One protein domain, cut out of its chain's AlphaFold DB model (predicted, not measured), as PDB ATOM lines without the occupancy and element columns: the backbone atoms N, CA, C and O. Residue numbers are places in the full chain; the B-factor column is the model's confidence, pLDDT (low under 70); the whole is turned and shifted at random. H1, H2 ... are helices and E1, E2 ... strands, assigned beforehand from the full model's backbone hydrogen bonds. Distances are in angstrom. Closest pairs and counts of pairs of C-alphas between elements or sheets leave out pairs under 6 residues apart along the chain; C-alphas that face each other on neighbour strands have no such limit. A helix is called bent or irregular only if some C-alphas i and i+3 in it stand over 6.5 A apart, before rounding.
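Overview. This is residues 28 to 161 of the 633 residues of an uncharacterized protein of Aquimarina amphilecti (UniProt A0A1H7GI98). The long helix H4 forms the core: a small three-stranded sheet packs along one side of it, the short helix H6 crosses its other side, and H1 and H2 meet it near its first residues. H5 folds back from H4 as a helical hairpin over the same face of the sheet, H7 packs on H2 and H6, and H3 lies at the far end, where residues 92 to 97 stick out. The printed part has 134 residues, with E1, E2 and E3 followed by H1 to H7; the sheet, in the order E1 E2 E3, is antiparallel. The class is mostly helix, and the whole is compact, with a radius of gyration of the C-alphas of 15.1 A, yet elongated, spanning 48 by 31 by 25 A.

Along the chain. Find C-alpha 28 at (-45.481, -27.132, 18.894), where E1 begins and runs to residue 32. E2 is residues 35 to 40, 16.0 A long, and E3 residues 47 to 52, 17.2 A. H1 follows at once, residues 53 to 63, 15.7 A, then H2, residues 66 to 79, 19.8 A, and H3, residues 95 to 102. From C-alpha 105 at (-52.234, -28.440, 34.004), H4 runs 25.9 A to residue 123. H5 is residues 129 to 138 and irregular, with C-alphas 130 and 133 8.4 A apart. H6 is residues 145 to 151, and H7, residues 156 to 160, ends with C-alpha 160 at (-35.445, -27.995, 48.562).

Arrangement. Begin at the sheet, a meander, each strand the antiparallel neighbour of the one before. Look at N 30 and O 37, 2.9 A apart, for the hairpin E1 and E2, and at N 38 and O 49, 2.9 A, for the hairpin E2 and E3. H4 and H5 lie on the same face, two layers, helices on one face of a sheet. H4, the hub, runs along the strands over E1 and E2 at a height over the sheet of 9.7 A. H5 touches H4 at a steep tilt of 42 degrees, opposite ways; the closest C-alphas, of Ala 119 and Ile 135, are 5.9 A apart. H1 touches H4, about perpendicular at 80 degrees, closest at C-alphas 53 and 108, 5.8 A. H2 touches H4 at C-alphas 73 and 107, 7.2 A, and H7 at C-alphas 68 and 159, 4.6 A. H6 touches H4 at C-alphas 118 and 151, 6.9 A. H3 is near H1 and apart from H5. Each O i to N i+4 pair is within hydrogen-bond range in H1, H2, H4 and H6; H3 has 3 of 4, H5 4 of 6, and H7 0 of 1, with 1 of 2 O i to N i+3 pairs.

Size, cuts and confidence. The two C-alphas farthest apart, of Lys 92 and Asp 130, are 48.6 A apart. The printed part has no cut. The link from H2 to H3, residues 80 to 94, is long. The model's mean pLDDT over the printed part is 91.3, and residue 44 is under 70.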
ATOM      1  N   ASP A  28     -44.347 -27.631  18.121       93.38
ATOM      2  CA  ASP A  28     -45.481 -27.132  18.894       93.38
ATOM      3  C   ASP A  28     -45.741 -28.014  20.122       93.38
ATOM      4  O   ASP A  28     -45.428 -29.208  20.128       93.38
ATOM      5  N   VAL A  29     -46.330 -27.426  21.159       95.31
ATOM      6  CA  VAL A  29     -46.825 -28.136  22.341       95.31
ATOM      7  C   VAL A  29     -48.272 -27.722  22.539       95.31
ATOM      8  O   VAL A  29     -48.571 -26.544  22.701       95.31
ATOM      9  N   THR A  30     -49.171 -28.700  22.522       94.50
ATOM     10  CA  THR A  30     -50.609 -28.467  22.680       94.50
ATOM     11  C   THR A  30     -51.192 -29.393  23.729       94.50
ATOM     12  O   THR A  30     -50.741 -30.528  23.889       94.50
ATOM     13  N   ARG A  31     -52.225 -28.935  24.437       94.25
ATOM     14  CA  ARG A  31     -52.920 -29.732  25.450       94.25
ATOM     15  C   ARG A  31     -54.396 -29.935  25.123       94.25
ATOM     16  O   ARG A  31     -55.133 -28.976  24.899       94.25
ATOM     17  N   GLU A  32     -54.851 -31.185  25.183       94.00
ATOM     18  CA  GLU A  32     -56.264 -31.570  25.120       94.00
ATOM     19  C   GLU A  32     -56.624 -32.426  26.344       94.00
ATOM     20  O   GLU A  32     -56.327 -33.619  26.428       94.00
ATOM     21  N   GLY A  33     -57.268 -31.807  27.337       91.81
ATOM     22  CA  GLY A  33     -57.558 -32.467  28.611       91.81
ATOM     23  C   GLY A  33     -56.277 -32.797  29.385       91.81
ATOM     24  O   GLY A  33     -55.515 -31.891  29.725       91.81
ATOM     25  N   GLU A  34     -56.068 -34.085  29.673       93.12
ATOM     26  CA  GLU A  34     -54.873 -34.602  30.361       93.12
ATOM     27  C   GLU A  34     -53.701 -34.894  29.408       93.12
ATOM     28  O   GLU A  34     -52.615 -35.229  29.882       93.12
ATOM     29  N   ASP A  35     -53.904 -34.783  28.093       97.19
ATOM     30  CA  ASP A  35     -52.901 -35.132  27.086       97.19
ATOM     31  C   ASP A  35     -52.173 -33.878  26.624       97.19
ATOM     32  O   ASP A  35     -52.781 -32.974  26.056       97.19
ATOM     33  N   ILE A  36     -50.862 -33.838  26.854       97.25
ATOM     34  CA  ILE A  36     -49.946 -32.843  26.300       97.25
ATOM     35  C   ILE A  36     -49.242 -33.496  25.115       97.25
ATOM     36  O   ILE A  36     -48.481 -34.447  25.288       97.25
ATOM     37  N   THR A  37     -49.503 -33.001  23.914       96.62
ATOM     38  CA  THR A  37     -48.873 -33.470  22.681       96.62
ATOM     39  C   THR A  37     -47.743 -32.523  22.305       96.62
ATOM     40  O   THR A  37     -47.986 -31.350  22.029       96.62
ATOM     41  N   PHE A  38     -46.517 -33.041  22.285       96.12
ATOM     42  CA  PHE A  38     -45.362 -32.370  21.699       96.12
ATOM     43  C   PHE A  38     -45.194 -32.855  20.261       96.12
ATOM     44  O   PHE A  38     -45.009 -34.050  20.027       96.12
ATOM     45  N   THR A  39     -45.268 -31.935  19.303       93.88
ATOM     46  CA  THR A  39     -45.123 -32.205  17.870       93.88
ATOM     47  C   THR A  39     -43.861 -31.534  17.346       93.88
ATOM     48  O   THR A  39     -43.591 -30.371  17.638       93.88
ATOM     49  N   LEU A  40     -43.084 -32.269  16.553       92.62
ATOM     50  CA  LEU A  40     -41.788 -31.851  16.038       92.62
ATOM     51  C   LEU A  40     -41.675 -32.176  14.544       92.62
ATOM     52  O   LEU A  40     -41.927 -33.310  14.135       92.62
ATOM     53  N   GLY A  41     -41.243 -31.206  13.739       85.94
ATOM     54  CA  GLY A  41     -41.131 -31.333  12.286       85.94
ATOM     55  C   GLY A  41     -42.373 -30.843  11.534       85.94
ATOM     56  O   GLY A  41     -43.259 -30.206  12.096       85.94
ATOM     57  N   ALA A  42     -42.410 -31.092  10.222       75.94
ATOM     58  CA  ALA A  42     -43.547 -30.761   9.364       75.94
ATOM     59  C   ALA A  42     -43.667 -31.761   8.205       75.94
ATOM     60  O   ALA A  42     -42.664 -32.221   7.657       75.94
ATOM     61  N   GLY A  43     -44.896 -32.048   7.770       72.50
ATOM     62  CA  GLY A  43     -45.142 -32.899   6.602       72.50
ATOM     63  C   GLY A  43     -44.848 -34.380   6.868       72.50
ATOM     64  O   GLY A  43     -45.372 -34.946   7.818       72.50
ATOM     65  N   GLU A  44     -44.058 -35.033   6.010       69.56
ATOM     66  CA  GLU A  44     -43.746 -36.472   6.146       69.56
ATOM     67  C   GLU A  44     -42.739 -36.780   7.273       69.56
ATOM     68  O   GLU A  44     -42.657 -37.930   7.705       69.56
ATOM     69  N   ASP A  45     -42.026 -35.764   7.773       73.81
ATOM     70  CA  ASP A  45     -41.031 -35.879   8.850       73.81
ATOM     71  C   ASP A  45     -41.585 -35.454  10.227       73.81
ATOM     72  O   ASP A  45     -40.842 -35.381  11.205       73.81
ATOM     73  N   GLU A  46     -42.888 -35.165  10.312       87.12
ATOM     74  CA  GLU A  46     -43.567 -34.824  11.564       87.12
ATOM     75  C   GLU A  46     -43.649 -36.046  12.492       87.12
ATOM     76  O   GLU A  46     -44.123 -37.122  12.112       87.12
ATOM     77  N   LYS A  47     -43.211 -35.874  13.741       92.44
ATOM     78  CA  LYS A  47     -43.386 -36.851  14.819       92.44
ATOM     79  C   LYS A  47     -44.022 -36.185  16.025       92.44
ATOM     80  O   LYS A  47     -43.834 -34.995  16.253       92.44
ATOM     81  N   SER A  48     -44.782 -36.958  16.793       91.69
ATOM     82  CA  SER A  48     -45.415 -36.474  18.016       91.69
ATOM     83  C   SER A  48     -45.258 -37.468  19.157       91.69
ATOM     84  O   SER A  48     -45.318 -38.681  18.935       91.69
ATOM     85  N   GLU A  49     -45.115 -36.943  20.369       94.38
ATOM     86  CA  GLU A  49     -45.151 -37.693  21.621       94.38
ATOM     87  C   GLU A  49     -46.233 -37.123  22.541       94.38
ATOM     88  O   GLU A  49     -46.500 -35.921  22.542       94.38
ATOM     89  N   VAL A  50     -46.907 -38.007  23.278       95.94
ATOM     90  CA  VAL A  50     -48.007 -37.640  24.173       95.94
ATOM     91  C   VAL A  50     -47.592 -37.919  25.608       95.94
ATOM     92  O   VAL A  50     -47.292 -39.060  25.965       95.94
ATOM     93  N   HIS A  51     -47.655 -36.886  26.440       96.12
ATOM     94  CA  HIS A  51     -47.384 -36.934  27.871       96.12
ATOM     95  C   HIS A  51     -48.674 -36.680  28.648       96.12
ATOM     96  O   HIS A  51     -49.491 -35.848  28.262       96.12
ATOM     97  N   LYS A  52     -48.860 -37.382  29.768       96.56
ATOM     98  CA  LYS A  52     -50.017 -37.179  30.647       96.56
ATOM     99  C   LYS A  52     -49.696 -36.143  31.717       96.56
ATOM    100  O   LYS A  52     -48.689 -36.286  32.414       96.56
ATOM    101  N   THR A  53     -50.584 -35.172  31.941       95.00
ATOM    102  CA  THR A  53     -50.446 -34.202  33.047       95.00
ATOM    103  C   THR A  53     -50.300 -34.915  34.400       95.00
ATOM    104  O   THR A  53     -49.513 -34.506  35.256       95.00
ATOM    105  N   THR A  54     -50.991 -36.046  34.584       93.38
ATOM    106  CA  THR A  54     -50.909 -36.889  35.787       93.38
ATOM    107  C   THR A  54     -49.519 -37.481  36.017       93.38
ATOM    108  O   THR A  54     -49.084 -37.572  37.164       93.38
ATOM    109  N   ASP A  55     -48.806 -37.863  34.955       94.50
ATOM    110  CA  ASP A  55     -47.478 -38.476  35.064       94.50
ATOM    111  C   ASP A  55     -46.414 -37.429  35.410       94.50
ATOM    112  O   ASP A  55     -45.558 -37.678  36.263       94.50
ATOM    113  N   VAL A  56     -46.521 -36.233  34.822       95.44
ATOM    114  CA  VAL A  56     -45.664 -35.081  35.145       95.44
ATOM    115  C   VAL A  56     -45.842 -34.672  36.610       95.44
ATOM    116  O   VAL A  56     -44.865 -34.581  37.357       95.44
ATOM    117  N   ARG A  57     -47.091 -34.504  37.073       93.62
ATOM    118  CA  ARG A  57     -47.389 -34.211  38.489       93.62
ATOM    119  C   ARG A  57     -46.837 -35.269  39.424       93.62
ATOM    120  O   ARG A  57     -46.184 -34.944  40.412       93.62
ATOM    121  N   LYS A  58     -47.089 -36.542  39.111       90.38
ATOM    122  CA  LYS A  58     -46.610 -37.664  39.915       90.38
ATOM    123  C   LYS A  58     -45.090 -37.632  40.049       90.38
ATOM    124  O   LYS A  58     -44.585 -37.798  41.157       90.38
ATOM    125  N   PHE A  59     -44.373 -37.361  38.957       91.44
ATOM    126  CA  PHE A  59     -42.925 -37.203  39.004       91.44
ATOM    127  C   PHE A  59     -42.510 -36.087  39.973       91.44
ATOM    128  O   PHE A  59     -41.631 -36.309  40.808       91.44
ATOM    129  N   LEU A  60     -43.157 -34.919  39.917       91.50
ATOM    130  CA  LEU A  60     -42.868 -33.816  40.835       91.50
ATOM    131  C   LEU A  60     -43.145 -34.203  42.297       91.50
ATOM    132  O   LEU A  60     -42.290 -34.000  43.158       91.50
ATOM    133  N   PHE A  61     -44.283 -34.838  42.583       87.12
ATOM    134  CA  PHE A  61     -44.609 -35.290  43.938       87.12
ATOM    135  C   PHE A  61     -43.623 -36.322  44.482       87.12
ATOM    136  O   PHE A  61     -43.342 -36.305  45.676       87.12
ATOM    137  N   GLU A  62     -43.089 -37.212  43.646       84.12
ATOM    138  CA  GLU A  62     -42.127 -38.246  44.054       84.12
ATOM    139  C   GLU A  62     -40.703 -37.709  44.263       84.12
ATOM    140  O   GLU A  62     -39.923 -38.318  45.001       84.12
ATOM    141  N   ASN A  63     -40.364 -36.577  43.637       86.12
ATOM    142  CA  ASN A  63     -38.994 -36.062  43.578       86.12
ATOM    143  C   ASN A  63     -38.794 -34.708  44.264       86.12
ATOM    144  O   ASN A  63     -37.653 -34.263  44.360       86.12
ATOM    145  N   PHE A  64     -39.843 -34.069  44.780       87.38
ATOM    146  CA  PHE A  64     -39.743 -32.790  45.482       87.38
ATOM    147  C   PHE A  64     -40.596 -32.783  46.763       87.38
ATOM    148  O   PHE A  64     -41.583 -33.509  46.885       87.38
ATOM    149  N   ASN A  65     -40.200 -31.967  47.746       86.81
ATOM    150  CA  ASN A  65     -41.070 -31.599  48.869       86.81
ATOM    151  C   ASN A  65     -41.941 -30.386  48.476       86.81
ATOM    152  O   ASN A  65     -41.775 -29.826  47.393       86.81
ATOM    153  N   TRP A  66     -42.865 -29.956  49.341       89.38
ATOM    154  CA  TRP A  66     -43.782 -28.870  48.975       89.38
ATOM    155  C   TRP A  66     -43.096 -27.532  48.740       89.38
ATOM    156  O   TRP A  66     -43.484 -26.828  47.814       89.38
ATOM    157  N   ASN A  67     -42.069 -27.199  49.528       88.44
ATOM    158  CA  ASN A  67     -41.293 -25.977  49.308       88.44
ATOM    159  C   ASN A  67     -40.659 -25.993  47.920       88.44
ATOM    160  O   ASN A  67     -40.795 -25.025  47.183       88.44
ATOM    161  N   GLY A  68     -40.048 -27.124  47.550       90.56
ATOM    162  CA  GLY A  68     -39.438 -27.328  46.244       90.56
ATOM    163  C   GLY A  68     -40.432 -27.230  45.104       90.56
ATOM    164  O   GLY A  68     -40.135 -26.558  44.129       90.56
ATOM    165  N   ILE A  69     -41.620 -27.824  45.238       93.56
ATOM    166  CA  ILE A  69     -42.678 -27.710  44.225       93.56
ATOM    167  C   ILE A  69     -43.104 -26.251  44.064       93.56
ATOM    168  O   ILE A  69     -43.106 -25.734  42.954       93.56
ATOM    169  N   VAL A  70     -43.426 -25.560  45.157       93.12
ATOM    170  CA  VAL A  70     -43.886 -24.165  45.099       93.12
ATOM    171  C   VAL A  70     -42.800 -23.244  44.539       93.12
ATOM    172  O   VAL A  70     -43.096 -22.391  43.706       93.12
ATOM    173  N   HIS A  71     -41.544 -23.426  44.954       91.94
ATOM    174  CA  HIS A  71     -40.406 -22.667  44.440       91.94
ATOM    175  C   HIS A  71     -40.167 -22.954  42.951       91.94
ATOM    176  O   HIS A  71     -40.018 -22.024  42.162       91.94
ATOM    177  N   PHE A  72     -40.221 -24.226  42.549       94.62
ATOM    178  CA  PHE A  72     -40.126 -24.650  41.154       94.62
ATOM    179  C   PHE A  72     -41.219 -24.003  40.295       94.62
ATOM    180  O   PHE A  72     -40.921 -23.503  39.217       94.62
ATOM    181  N   MET A  73     -42.469 -23.957  40.771       96.00
ATOM    182  CA  MET A  73     -43.577 -23.333  40.039       96.00
ATOM    183  C   MET A  73     -43.366 -21.822  39.847       96.00
ATOM    184  O   MET A  73     -43.657 -21.303  38.772       96.00
ATOM    185  N   HIS A  74     -42.828 -21.119  40.852       93.25
ATOM    186  CA  HIS A  74     -42.463 -19.705  40.711       93.25
ATOM    187  C   HIS A  74     -41.361 -19.505  39.658       93.25
ATOM    188  O   HIS A  74     -41.539 -18.700  38.751       93.25
ATOM    189  N   LEU A  75     -40.276 -20.286  39.708       94.62
ATOM    190  CA  LEU A  75     -39.189 -20.183  38.723       94.62
ATOM    191  C   LEU A  75     -39.642 -20.552  37.306       94.62
ATOM    192  O   LEU A  75     -39.237 -19.910  36.342       94.62
ATOM    193  N   LEU A  76     -40.503 -21.563  37.169       96.81
ATOM    194  CA  LEU A  76     -41.090 -21.927  35.883       96.81
ATOM    195  C   LEU A  76     -41.957 -20.791  35.327       96.81
ATOM    196  O   LEU A  76     -41.882 -20.503  34.137       96.81
ATOM    197  N   SER A  77     -42.737 -20.128  36.183       96.56
ATOM    198  CA  SER A  77     -43.532 -18.953  35.810       96.56
ATOM    199  C   SER A  77     -42.675 -17.757  35.396       96.56
ATOM    200  O   SER A  77     -43.109 -16.979  34.555       96.56
ATOM    201  N   ASP A  78     -41.483 -17.593  35.974       94.75
ATOM    202  CA  ASP A  78     -40.540 -16.545  35.567       94.75
ATOM    203  C   ASP A  78     -39.842 -16.889  34.239       94.75
ATOM    204  O   ASP A  78     -39.412 -15.993  33.509       94.75
ATOM    205  N   LYS A  79     -39.710 -18.186  33.922       94.38
ATOM    206  CA  LYS A  79     -39.047 -18.678  32.706       94.38
ATOM    207  C   LYS A  79     -39.976 -18.736  31.491       94.38
ATOM    208  O   LYS A  79     -39.521 -18.486  30.374       94.38
ATOM    209  N   ASN A  80     -41.242 -19.089  31.701       95.06
ATOM    210  CA  ASN A  80     -42.204 -19.368  30.642       95.06
ATOM    211  C   ASN A  80     -43.300 -18.293  30.574       95.06
ATOM    212  O   ASN A  80     -44.199 -18.260  31.407       95.06
ATOM    213  N   ASP A  81     -43.283 -17.472  29.521       91.81
ATOM    214  CA  ASP A  81     -44.250 -16.376  29.328       91.81
ATOM    215  C   ASP A  81     -45.713 -16.841  29.167       91.81
ATOM    216  O   ASP A  81     -46.641 -16.047  29.339       91.81
ATOM    217  N   ASN A  82     -45.941 -18.113  28.823       88.38
ATOM    218  CA  ASN A  82     -47.276 -18.687  28.633       88.38
ATOM    219  C   ASN A  82     -47.854 -19.283  29.927       88.38
ATOM    220  O   ASN A  82     -48.997 -19.743  29.930       88.38
ATOM    221  N   PHE A  83     -47.102 -19.251  31.028       95.19
ATOM    222  CA  PHE A  83     -47.525 -19.757  32.322       95.19
ATOM    223  C   PHE A  83     -47.332 -18.702  33.411       95.19
ATOM    224  O   PHE A  83     -46.269 -18.120  33.580       95.19
ATOM    225  N   THR A  84     -48.383 -18.463  34.193       95.81
ATOM    226  CA  THR A  84     -48.305 -17.617  35.384       95.81
ATOM    227  C   THR A  84     -48.702 -18.425  36.602       95.81
ATOM    228  O   THR A  84     -49.828 -18.917  36.685       95.81
ATOM    229  N   TYR A  85     -47.802 -18.523  37.576       95.19
ATOM    230  CA  TYR A  85     -48.085 -19.213  38.824       95.19
ATOM    231  C   TYR A  85     -48.576 -18.245  39.898       95.19
ATOM    232  O   TYR A  85     -47.877 -17.320  40.309       95.19
ATOM    233  N   THR A  86     -49.779 -18.506  40.405       90.56
ATOM    234  CA  THR A  86     -50.271 -17.912  41.648       90.56
ATOM    235  C   THR A  86     -50.427 -19.023  42.667       90.56
ATOM    236  O   THR A  86     -51.122 -20.004  42.413       90.56
ATOM    237  N   ARG A  87     -49.795 -18.869  43.832       89.69
ATOM    238  CA  ARG A  87     -49.912 -19.861  44.899       89.69
ATOM    239  C   ARG A  87     -51.377 -20.003  45.334       89.69
ATOM    240  O   ARG A  87     -52.008 -18.978  45.609       89.69
ATOM    241  N   PRO A  88     -51.904 -21.231  45.463       91.31
ATOM    242  CA  PRO A  88     -53.287 -21.433  45.872       91.31
ATOM    243  C   PRO A  88     -53.526 -20.973  47.313       91.31
ATOM    244  O   PRO A  88     -52.658 -21.088  48.183       91.31
ATOM    245  N   THR A  89     -54.725 -20.444  47.561       85.75
ATOM    246  CA  THR A  89     -55.155 -19.934  48.881       85.75
ATOM    247  C   THR A  89     -56.430 -20.604  49.394       85.75
ATOM    248  O   THR A  89     -56.834 -20.386  50.534       85.75
ATOM    249  N   ASP A  90     -57.038 -21.440  48.559       90.31
ATOM    250  CA  ASP A  90     -58.303 -22.153  48.724       90.31
ATOM    251  C   ASP A  90     -58.098 -23.671  48.868       90.31
ATOM    252  O   ASP A  90     -58.978 -24.468  48.547       90.31
ATOM    253  N   LEU A  91     -56.926 -24.070  49.373       95.06
ATOM    254  CA  LEU A  91     -56.589 -25.461  49.664       95.06
ATOM    255  C   LEU A  91     -57.494 -26.039  50.758       95.06
ATOM    256  O   LEU A  91     -57.774 -25.376  51.764       95.06
ATOM    257  N   LYS A  92     -57.879 -27.308  50.591       93.81
ATOM    258  CA  LYS A  92     -58.829 -28.021  51.467       93.81
ATOM    259  C   LYS A  92     -58.216 -29.189  52.231       93.81
ATOM    260  O   LYS A  92     -58.861 -29.779  53.097       93.81
ATOM    261  N   GLY A  93     -56.971 -29.537  51.928       91.00
ATOM    262  CA  GLY A  93     -56.337 -30.761  52.397       91.00
ATOM    263  C   GLY A  93     -56.958 -32.007  51.765       91.00
ATOM    264  O   GLY A  93     -57.005 -33.051  52.417       91.00
ATOM    265  N   ILE A  94     -57.454 -31.907  50.529       90.38
ATOM    266  CA  ILE A  94     -58.018 -33.021  49.755       90.38
ATOM    267  C   ILE A  94     -57.073 -33.279  48.577       90.38
ATOM    268  O   ILE A  94     -57.006 -32.434  47.688       90.38
ATOM    269  N   PRO A  95     -56.351 -34.418  48.535       86.94
ATOM    270  CA  PRO A  95     -55.353 -34.715  47.505       86.94
ATOM    271  C   PRO A  95     -55.788 -34.397  46.073       86.94
ATOM    272  O   PRO A  95     -55.127 -33.621  45.397       86.94
ATOM    273  N   ALA A  96     -56.922 -34.949  45.636       84.06
ATOM    274  CA  ALA A  96     -57.381 -34.820  44.255       84.06
ATOM    275  C   ALA A  96     -57.684 -33.369  43.841       84.06
ATOM    276  O   ALA A  96     -57.477 -33.019  42.682       84.06
ATOM    277  N   ASP A  97     -58.139 -32.540  44.783       90.00
ATOM    278  CA  ASP A  97     -58.485 -31.141  44.526       90.00
ATOM    279  C   ASP A  97     -57.234 -30.255  44.627       90.00
ATOM    280  O   ASP A  97     -56.921 -29.485  43.718       90.00
ATOM    281  N   ASP A  98     -56.478 -30.400  45.717       94.00
ATOM    282  CA  ASP A  98     -55.319 -29.560  46.011       94.00
ATOM    283  C   ASP A  98     -54.164 -29.797  45.029       94.00
ATOM    284  O   ASP A  98     -53.455 -28.854  44.679       94.00
ATOM    285  N   ASP A  99     -53.956 -31.035  44.566       92.81
ATOM    286  CA  ASP A  99     -52.834 -31.383  43.683       92.81
ATOM    287  C   ASP A  99     -52.902 -30.626  42.343       92.81
ATOM    288  O   ASP A  99     -51.866 -30.214  41.815       92.81
ATOM    289  N   ILE A 100     -54.112 -30.383  41.829       92.56
ATOM    290  CA  ILE A 100     -54.347 -29.615  40.597       92.56
ATOM    291  C   ILE A 100     -54.185 -28.112  40.848       92.56
ATOM    292  O   ILE A 100     -53.700 -27.398  39.977       92.56
ATOM    293  N   LEU A 101     -54.547 -27.619  42.034       95.06
ATOM    294  CA  LEU A 101     -54.368 -26.208  42.390       95.06
ATOM    295  C   LEU A 101     -52.891 -25.842  42.596       95.06
ATOM    296  O   LEU A 101     -52.472 -24.738  42.256       95.06
ATOM    297  N   ILE A 102     -52.102 -26.757  43.163       95.25
ATOM    298  CA  ILE A 102     -50.675 -26.536  43.432       95.25
ATOM    299  C   ILE A 102     -49.843 -26.719  42.161       95.25
ATOM    300  O   ILE A 102     -48.926 -25.937  41.919       95.25
ATOM    301  N   ILE A 103     -50.150 -27.742  41.359       96.25
ATOM    302  CA  ILE A 103     -49.501 -28.003  40.071       96.25
ATOM    303  C   ILE A 103     -50.591 -27.984  38.987       96.25
ATOM    304  O   ILE A 103     -51.147 -29.037  38.655       96.25
ATOM    305  N   PRO A 104     -50.941 -26.807  38.444       95.50
ATOM    306  CA  PRO A 104     -51.977 -26.694  37.419       95.50
ATOM    307  C   PRO A 104     -51.560 -27.382  36.114       95.50
ATOM    308  O   PRO A 104     -50.375 -27.630  35.878       95.50
ATOM    309  N   ASP A 105     -52.529 -27.740  35.266       95.31
ATOM    310  CA  ASP A 105     -52.234 -28.440  34.004       95.31
ATOM    311  C   ASP A 105     -51.314 -27.591  33.114       95.31
ATOM    312  O   ASP A 105     -50.388 -28.108  32.492       95.31
ATOM    313  N   GLU A 106     -51.516 -26.276  33.126       95.62
ATOM    314  CA  GLU A 106     -50.707 -25.288  32.415       95.62
ATOM    315  C   GLU A 106     -49.236 -25.325  32.858       95.62
ATOM    316  O   GLU A 106     -48.341 -25.133  32.042       95.62
ATOM    317  N   ALA A 107     -48.960 -25.640  34.130       96.94
ATOM    318  CA  ALA A 107     -47.588 -25.824  34.596       96.94
ATOM    319  C   ALA A 107     -46.961 -27.087  33.995       96.94
ATOM    320  O   ALA A 107     -45.796 -27.080  33.607       96.94
ATOM    321  N   THR A 108     -47.726 -28.180  33.898       96.88
ATOM    322  CA  THR A 108     -47.225 -29.427  33.297       96.88
ATOM    323  C   THR A 108     -46.947 -29.274  31.802       96.88
ATOM    324  O   THR A 108     -45.957 -29.806  31.307       96.88
ATOM    325  N   GLU A 109     -47.762 -28.480  31.106       96.75
ATOM    326  CA  GLU A 109     -47.549 -28.080  29.714       96.75
ATOM    327  C   GLU A 109     -46.308 -27.187  29.566       96.75
ATOM    328  O   GLU A 109     -45.467 -27.443  28.705       96.75
ATOM    329  N   ALA A 110     -46.124 -26.207  30.457       97.44
ATOM    330  CA  ALA A 110     -44.949 -25.335  30.461       97.44
ATOM    331  C   ALA A 110     -43.631 -26.095  30.693       97.44
ATOM    332  O   ALA A 110     -42.617 -25.750  30.092       97.44
ATOM    333  N   ILE A 111     -43.627 -27.161  31.504       97.62
ATOM    334  CA  ILE A 111     -42.445 -28.029  31.671       97.62
ATOM    335  C   ILE A 111     -42.058 -28.673  30.336       97.62
ATOM    336  O   ILE A 111     -40.896 -28.603  29.942       97.62
ATOM    337  N   ILE A 112     -43.027 -29.273  29.635       96.94
ATOM    338  CA  ILE A 112     -42.807 -29.895  28.322       96.94
ATOM    339  C   ILE A 112     -42.329 -28.850  27.311       96.94
ATOM    340  O   ILE A 112     -41.367 -29.089  26.584       96.94
ATOM    341  N   TYR A 113     -42.954 -27.670  27.308       97.19
ATOM    342  CA  TYR A 113     -42.572 -26.562  26.440       97.19
ATOM    343  C   TYR A 113     -41.127 -26.110  26.674       97.19
ATOM    344  O   TYR A 113     -40.367 -25.984  25.717       97.19
ATOM    345  N   GLU A 114     -40.710 -25.895  27.925       97.06
ATOM    346  CA  GLU A 114     -39.338 -25.468  28.217       97.06
ATOM    347  C   GLU A 114     -38.310 -26.574  27.939       97.06
ATOM    348  O   GLU A 114     -37.215 -26.269  27.464       97.06
ATOM    349  N   GLN A 115     -38.651 -27.854  28.146       96.25
ATOM    350  CA  GLN A 115     -37.808 -28.973  27.700       96.25
ATOM    351  C   GLN A 115     -37.631 -28.961  26.178       96.25
ATOM    352  O   GLN A 115     -36.501 -29.050  25.695       96.25
ATOM    353  N   ALA A 116     -38.726 -28.816  25.424       95.06
ATOM    354  CA  ALA A 116     -38.703 -28.793  23.963       95.06
ATOM    355  C   ALA A 116     -37.885 -27.612  23.436       95.06
ATOM    356  O   ALA A 116     -36.974 -27.794  22.626       95.06
ATOM    357  N   LYS A 117     -38.148 -26.416  23.967       94.50
ATOM    358  CA  LYS A 117     -37.408 -25.200  23.644       94.50
ATOM    359  C   LYS A 117     -35.918 -25.368  23.915       94.50
ATOM    360  O   LYS A 117     -35.104 -25.090  23.040       94.50
ATOM    361  N   TYR A 118     -35.540 -25.864  25.094       94.50
ATOM    362  CA  TYR A 118     -34.136 -26.071  25.437       94.50
ATOM    363  C   TYR A 118     -33.465 -27.105  24.520       94.50
ATOM    364  O   TYR A 118     -32.389 -26.847  23.977       94.50
ATOM    365  N   ALA A 119     -34.114 -28.247  24.277       93.75
ATOM    366  CA  ALA A 119     -33.581 -29.280  23.398       93.75
ATOM    367  C   ALA A 119     -33.354 -28.752  21.970       93.75
ATOM    368  O   ALA A 119     -32.277 -28.941  21.403       93.75
ATOM    369  N   ILE A 120     -34.331 -28.047  21.396       92.75
ATOM    370  CA  ILE A 120     -34.297 -27.591  19.999       92.75
ATOM    371  C   ILE A 120     -33.398 -26.368  19.824       92.75
ATOM    372  O   ILE A 120     -32.599 -26.321  18.892       92.75
ATOM    373  N   GLU A 121     -33.525 -25.373  20.701       92.00
ATOM    374  CA  GLU A 121     -32.869 -24.071  20.540       92.00
ATOM    375  C   GLU A 121     -31.482 -24.017  21.184       92.00
ATOM    376  O   GLU A 121     -30.704 -23.117  20.870       92.00
ATOM    377  N   THR A 122     -31.155 -24.965  22.070       90.94
ATOM    378  CA  THR A 122     -29.864 -25.001  22.775       90.94
ATOM    379  C   THR A 122     -29.097 -26.292  22.506       90.94
ATOM    380  O   THR A 122     -28.008 -26.234  21.935       90.94
ATOM    381  N   THR A 123     -29.636 -27.461  22.869       91.81
ATOM    382  CA  THR A 123     -28.882 -28.731  22.808       91.81
ATOM    383  C   THR A 123     -28.593 -29.188  21.377       91.81
ATOM    384  O   THR A 123     -27.467 -29.581  21.068       91.81
ATOM    385  N   TYR A 124     -29.589 -29.119  20.491       91.94
ATOM    386  CA  TYR A 124     -29.512 -29.611  19.110       91.94
ATOM    387  C   TYR A 124     -29.639 -28.496  18.065       91.94
ATOM    388  O   TYR A 124     -29.926 -28.786  16.904       91.94
ATOM    389  N   ALA A 125     -29.385 -27.241  18.449       87.88
ATOM    390  CA  ALA A 125     -29.593 -26.050  17.618       87.88
ATOM    391  C   ALA A 125     -28.943 -26.125  16.224       87.88
ATOM    392  O   ALA A 125     -29.501 -25.626  15.248       87.88
ATOM    393  N   ASP A 126     -27.782 -26.775  16.118       86.50
ATOM    394  CA  ASP A 126     -27.024 -26.881  14.867       86.50
ATOM    395  C   ASP A 126     -27.626 -27.886  13.866       86.50
ATOM    396  O   ASP A 126     -27.383 -27.768  12.663       86.50
ATOM    397  N   ALA A 127     -28.385 -28.883  14.338       85.94
ATOM    398  CA  ALA A 127     -28.998 -29.907  13.487       85.94
ATOM    399  C   ALA A 127     -30.261 -30.552  14.111       85.94
ATOM    400  O   ALA A 127     -30.260 -31.763  14.368       85.94
ATOM    401  N   PRO A 128     -31.365 -29.807  14.331       83.25
ATOM    402  CA  PRO A 128     -32.566 -30.361  14.964       83.25
ATOM    403  C   PRO A 128     -33.221 -31.485  14.145       83.25
ATOM    404  O   PRO A 128     -33.612 -32.513  14.693       83.25
ATOM    405  N   ALA A 129     -33.272 -31.331  12.815       85.06
ATOM    406  CA  ALA A 129     -33.883 -32.300  11.900       85.06
ATOM    407  C   ALA A 129     -33.191 -33.676  11.918       85.06
ATOM    408  O   ALA A 129     -33.852 -34.705  11.807       85.06
ATOM    409  N   ASP A 130     -31.870 -33.704  12.119       87.88
ATOM    410  CA  ASP A 130     -31.093 -34.948  12.197       87.88
ATOM    411  C   ASP A 130     -31.226 -35.638  13.570       87.88
ATOM    412  O   ASP A 130     -30.801 -36.783  13.736       87.88
ATOM    413  N   ASN A 131     -31.806 -34.950  14.562       89.88
ATOM    414  CA  ASN A 131     -31.853 -35.371  15.962       89.88
ATOM    415  C   ASN A 131     -33.277 -35.517  16.517       89.88
ATOM    416  O   ASN A 131     -33.433 -35.593  17.732       89.88
ATOM    417  N   ILE A 132     -34.307 -35.614  15.665       89.56
ATOM    418  CA  ILE A 132     -35.722 -35.727  16.079       89.56
ATOM    419  C   ILE A 132     -35.928 -36.772  17.188       89.56
ATOM    420  O   ILE A 132     -36.546 -36.473  18.203       89.56
ATOM    421  N   ASP A 133     -35.376 -37.981  17.035       89.44
ATOM    422  CA  ASP A 133     -35.547 -39.048  18.035       89.44
ATOM    423  C   ASP A 133     -34.842 -38.734  19.365       89.44
ATOM    424  O   ASP A 133     -35.325 -39.127  20.423       89.44
ATOM    425  N   ASN A 134     -33.712 -38.022  19.339       92.25
ATOM    426  CA  ASN A 134     -33.027 -37.596  20.562       92.25
ATOM    427  C   ASN A 134     -33.810 -36.479  21.262       92.25
ATOM    428  O   ASN A 134     -33.983 -36.536  22.473       92.25
ATOM    429  N   ILE A 135     -34.349 -35.523  20.496       93.56
ATOM    430  CA  ILE A 135     -35.184 -34.437  21.023       93.56
ATOM    431  C   ILE A 135     -36.426 -35.008  21.715       93.56
ATOM    432  O   ILE A 135     -36.697 -34.639  22.849       93.56
ATOM    433  N   LEU A 136     -37.143 -35.940  21.078       91.75
ATOM    434  CA  LEU A 136     -38.319 -36.584  21.685       91.75
ATOM    435  C   LEU A 136     -37.965 -37.293  23.005       91.75
ATOM    436  O   LEU A 136     -38.656 -37.123  23.999       91.75
ATOM    437  N   ASN A 137     -36.829 -37.999  23.061       91.56
ATOM    438  CA  ASN A 137     -36.379 -38.654  24.297       91.56
ATOM    439  C   ASN A 137     -36.004 -37.672  25.427       91.56
ATOM    440  O   ASN A 137     -36.119 -38.035  26.602       91.56
ATOM    441  N   ASP A 138     -35.525 -36.473  25.089       92.06
ATOM    442  CA  ASP A 138     -35.144 -35.443  26.064       92.06
ATOM    443  C   ASP A 138     -36.368 -34.658  26.586       92.06
ATOM    444  O   ASP A 138     -36.350 -34.149  27.711       92.06
ATOM    445  N   VAL A 139     -37.459 -34.614  25.814       94.38
ATOM    446  CA  VAL A 139     -38.750 -34.018  26.191       94.38
ATOM    447  C   VAL A 139     -39.645 -35.091  26.807       94.38
ATOM    448  O   VAL A 139     -40.569 -35.587  26.183       94.38
ATOM    449  N   ASP A 140     -39.361 -35.491  28.048       93.00
ATOM    450  CA  ASP A 140     -40.059 -36.614  28.696       93.00
ATOM    451  C   ASP A 140     -41.036 -36.211  29.815       93.00
ATOM    452  O   ASP A 140     -41.602 -37.078  30.493       93.00
ATOM    453  N   GLY A 141     -41.210 -34.908  30.049       92.06
ATOM    454  CA  GLY A 141     -42.058 -34.354  31.106       92.06
ATOM    455  C   GLY A 141     -41.520 -34.546  32.516       92.06
ATOM    456  O   GLY A 141     -42.211 -34.243  33.489       92.06
ATOM    457  N   LYS A 142     -40.298 -35.059  32.668       93.50
ATOM    458  CA  LYS A 142     -39.680 -35.278  33.974       93.50
ATOM    459  C   LYS A 142     -38.662 -34.180  34.221       93.50
ATOM    460  O   LYS A 142     -37.554 -34.220  33.693       93.50
ATOM    461  N   ALA A 143     -39.021 -33.235  35.087       89.12
ATOM    462  CA  ALA A 143     -38.150 -32.149  35.535       89.12
ATOM    463  C   ALA A 143     -36.995 -32.664  36.424       89.12
ATOM    464  O   ALA A 143     -37.000 -32.528  37.648       89.12
ATOM    465  N   LYS A 144     -36.030 -33.340  35.799       86.81
ATOM    466  CA  LYS A 144     -34.842 -33.936  36.419       86.81
ATOM    467  C   LYS A 144     -33.822 -32.852  36.824       86.81
ATOM    468  O   LYS A 144     -34.091 -31.651  36.802       86.81
ATOM    469  N   THR A 145     -32.642 -33.283  37.269       81.62
ATOM    470  CA  THR A 145     -31.580 -32.387  37.759       81.62
ATOM    471  C   THR A 145     -31.091 -31.396  36.700       81.62
ATOM    472  O   THR A 145     -30.890 -30.233  37.027       81.62
ATOM    473  N   ASP A 146     -30.948 -31.846  35.456       85.44
ATOM    474  CA  ASP A 146     -30.627 -31.039  34.270       85.44
ATOM    475  C   ASP A 146     -31.697 -29.979  33.977       85.44
ATOM    476  O   ASP A 146     -31.359 -28.830  33.723       85.44
ATOM    477  N   PHE A 147     -32.987 -30.295  34.129       91.75
ATOM    478  CA  PHE A 147     -34.041 -29.277  34.025       91.75
ATOM    479  C   PHE A 147     -33.829 -28.141  35.038       91.75
ATOM    480  O   PHE A 147     -33.948 -26.961  34.712       91.75
ATOM    481  N   SER A 148     -33.478 -28.480  36.282       89.00
ATOM    482  CA  SER A 148     -33.216 -27.461  37.306       89.00
ATOM    483  C   SER A 148     -31.995 -26.606  36.947       89.00
ATOM    484  O   SER A 148     -32.090 -25.381  36.986       89.00
ATOM    485  N   SER A 149     -30.871 -27.233  36.574       90.81
ATOM    486  CA  SER A 149     -29.611 -26.518  36.328       90.81
ATOM    487  C   SER A 149     -29.585 -25.745  35.019       90.81
ATOM    488  O   SER A 149     -29.049 -24.639  34.983       90.81
ATOM    489  N   ASP A 150     -30.153 -26.311  33.960       91.19
ATOM    490  CA  ASP A 150     -29.919 -25.843  32.597       91.19
ATOM    491  C   ASP A 150     -31.082 -24.989  32.075       91.19
ATOM    492  O   ASP A 150     -30.868 -24.081  31.272       91.19
ATOM    493  N   ILE A 151     -32.304 -25.242  32.561       93.06
ATOM    494  CA  ILE A 151     -33.514 -24.509  32.163       93.06
ATOM    495  C   ILE A 151     -33.886 -23.469  33.221       93.06
ATOM    496  O   ILE A 151     -34.004 -22.284  32.898       93.06
ATOM    497  N   LEU A 152     -34.041 -23.885  34.482       93.31
ATOM    498  CA  LEU A 152     -34.393 -22.975  35.584       93.31
ATOM    499  C   LEU A 152     -33.191 -22.230  36.179       93.31
ATOM    500  O   LEU A 152     -33.387 -21.344  37.008       93.31
ATOM    501  N   GLU A 153     -31.967 -22.574  35.770       93.25
ATOM    502  CA  GLU A 153     -30.726 -21.918  36.208       93.25
ATOM    503  C   GLU A 153     -30.536 -21.937  37.742       93.25
ATOM    504  O   GLU A 153     -29.962 -21.025  38.338       93.25
ATOM    505  N   THR A 154     -31.006 -23.007  38.397       91.25
ATOM    506  CA  THR A 154     -30.912 -23.229  39.849       91.25
ATOM    507  C   THR A 154     -30.400 -24.634  40.164       91.25
ATOM    508  O   THR A 154     -30.379 -25.516  39.308       91.25
ATOM    509  N   THR A 155     -29.987 -24.904  41.402       88.00
ATOM    510  CA  THR A 155     -29.646 -26.279  41.788       88.00
ATOM    511  C   THR A 155     -30.862 -27.002  42.358       88.00
ATOM    512  O   THR A 155     -31.692 -26.420  43.056       88.00
ATOM    513  N   TYR A 156     -30.946 -28.314  42.122       85.31
ATOM    514  CA  TYR A 156     -31.975 -29.157  42.742       85.31
ATOM    515  C   TYR A 156     -31.985 -29.034  44.277       85.31
ATOM    516  O   TYR A 156     -33.033 -29.097  44.910       85.31
ATOM    517  N   GLU A 157     -30.818 -28.833  44.893       83.12
ATOM    518  CA  GLU A 157     -30.731 -28.641  46.338       83.12
ATOM    519  C   GLU A 157     -31.305 -27.298  46.797       83.12
ATOM    520  O   GLU A 157     -31.943 -27.259  47.848       83.12
ATOM    521  N   ASP A 158     -31.101 -26.223  46.034       84.94
ATOM    522  CA  ASP A 158     -31.598 -24.879  46.366       84.94
ATOM    523  C   ASP A 158     -33.120 -24.778  46.226       84.94
ATOM    524  O   ASP A 158     -33.754 -23.986  46.920       84.94
ATOM    525  N   LEU A 159     -33.732 -25.636  45.404       86.31
ATOM    526  CA  LEU A 159     -35.186 -25.804  45.396       86.31
ATOM    527  C   LEU A 159     -35.704 -26.338  46.741       86.31
ATOM    528  O   LEU A 159     -36.761 -25.924  47.200       86.31
ATOM    529  N   LEU A 160     -34.973 -27.257  47.381       84.12
ATOM    530  CA  LEU A 160     -35.445 -27.995  48.562       84.12
ATOM    531  C   LEU A 160     -35.031 -27.389  49.914       84.12
ATOM    532  O   LEU A 160     -35.609 -27.762  50.941       84.12
ATOM    533  N   LYS A 161     -33.991 -26.546  49.951       77.44
ATOM    534  CA  LYS A 161     -33.401 -25.997  51.186       77.44
ATOM    535  C   LYS A 161     -34.199 -24.804  51.724       77.44
ATOM    536  O   LYS A 161     -34.450 -23.842  51.015       77.44
TER     537      LYS A 161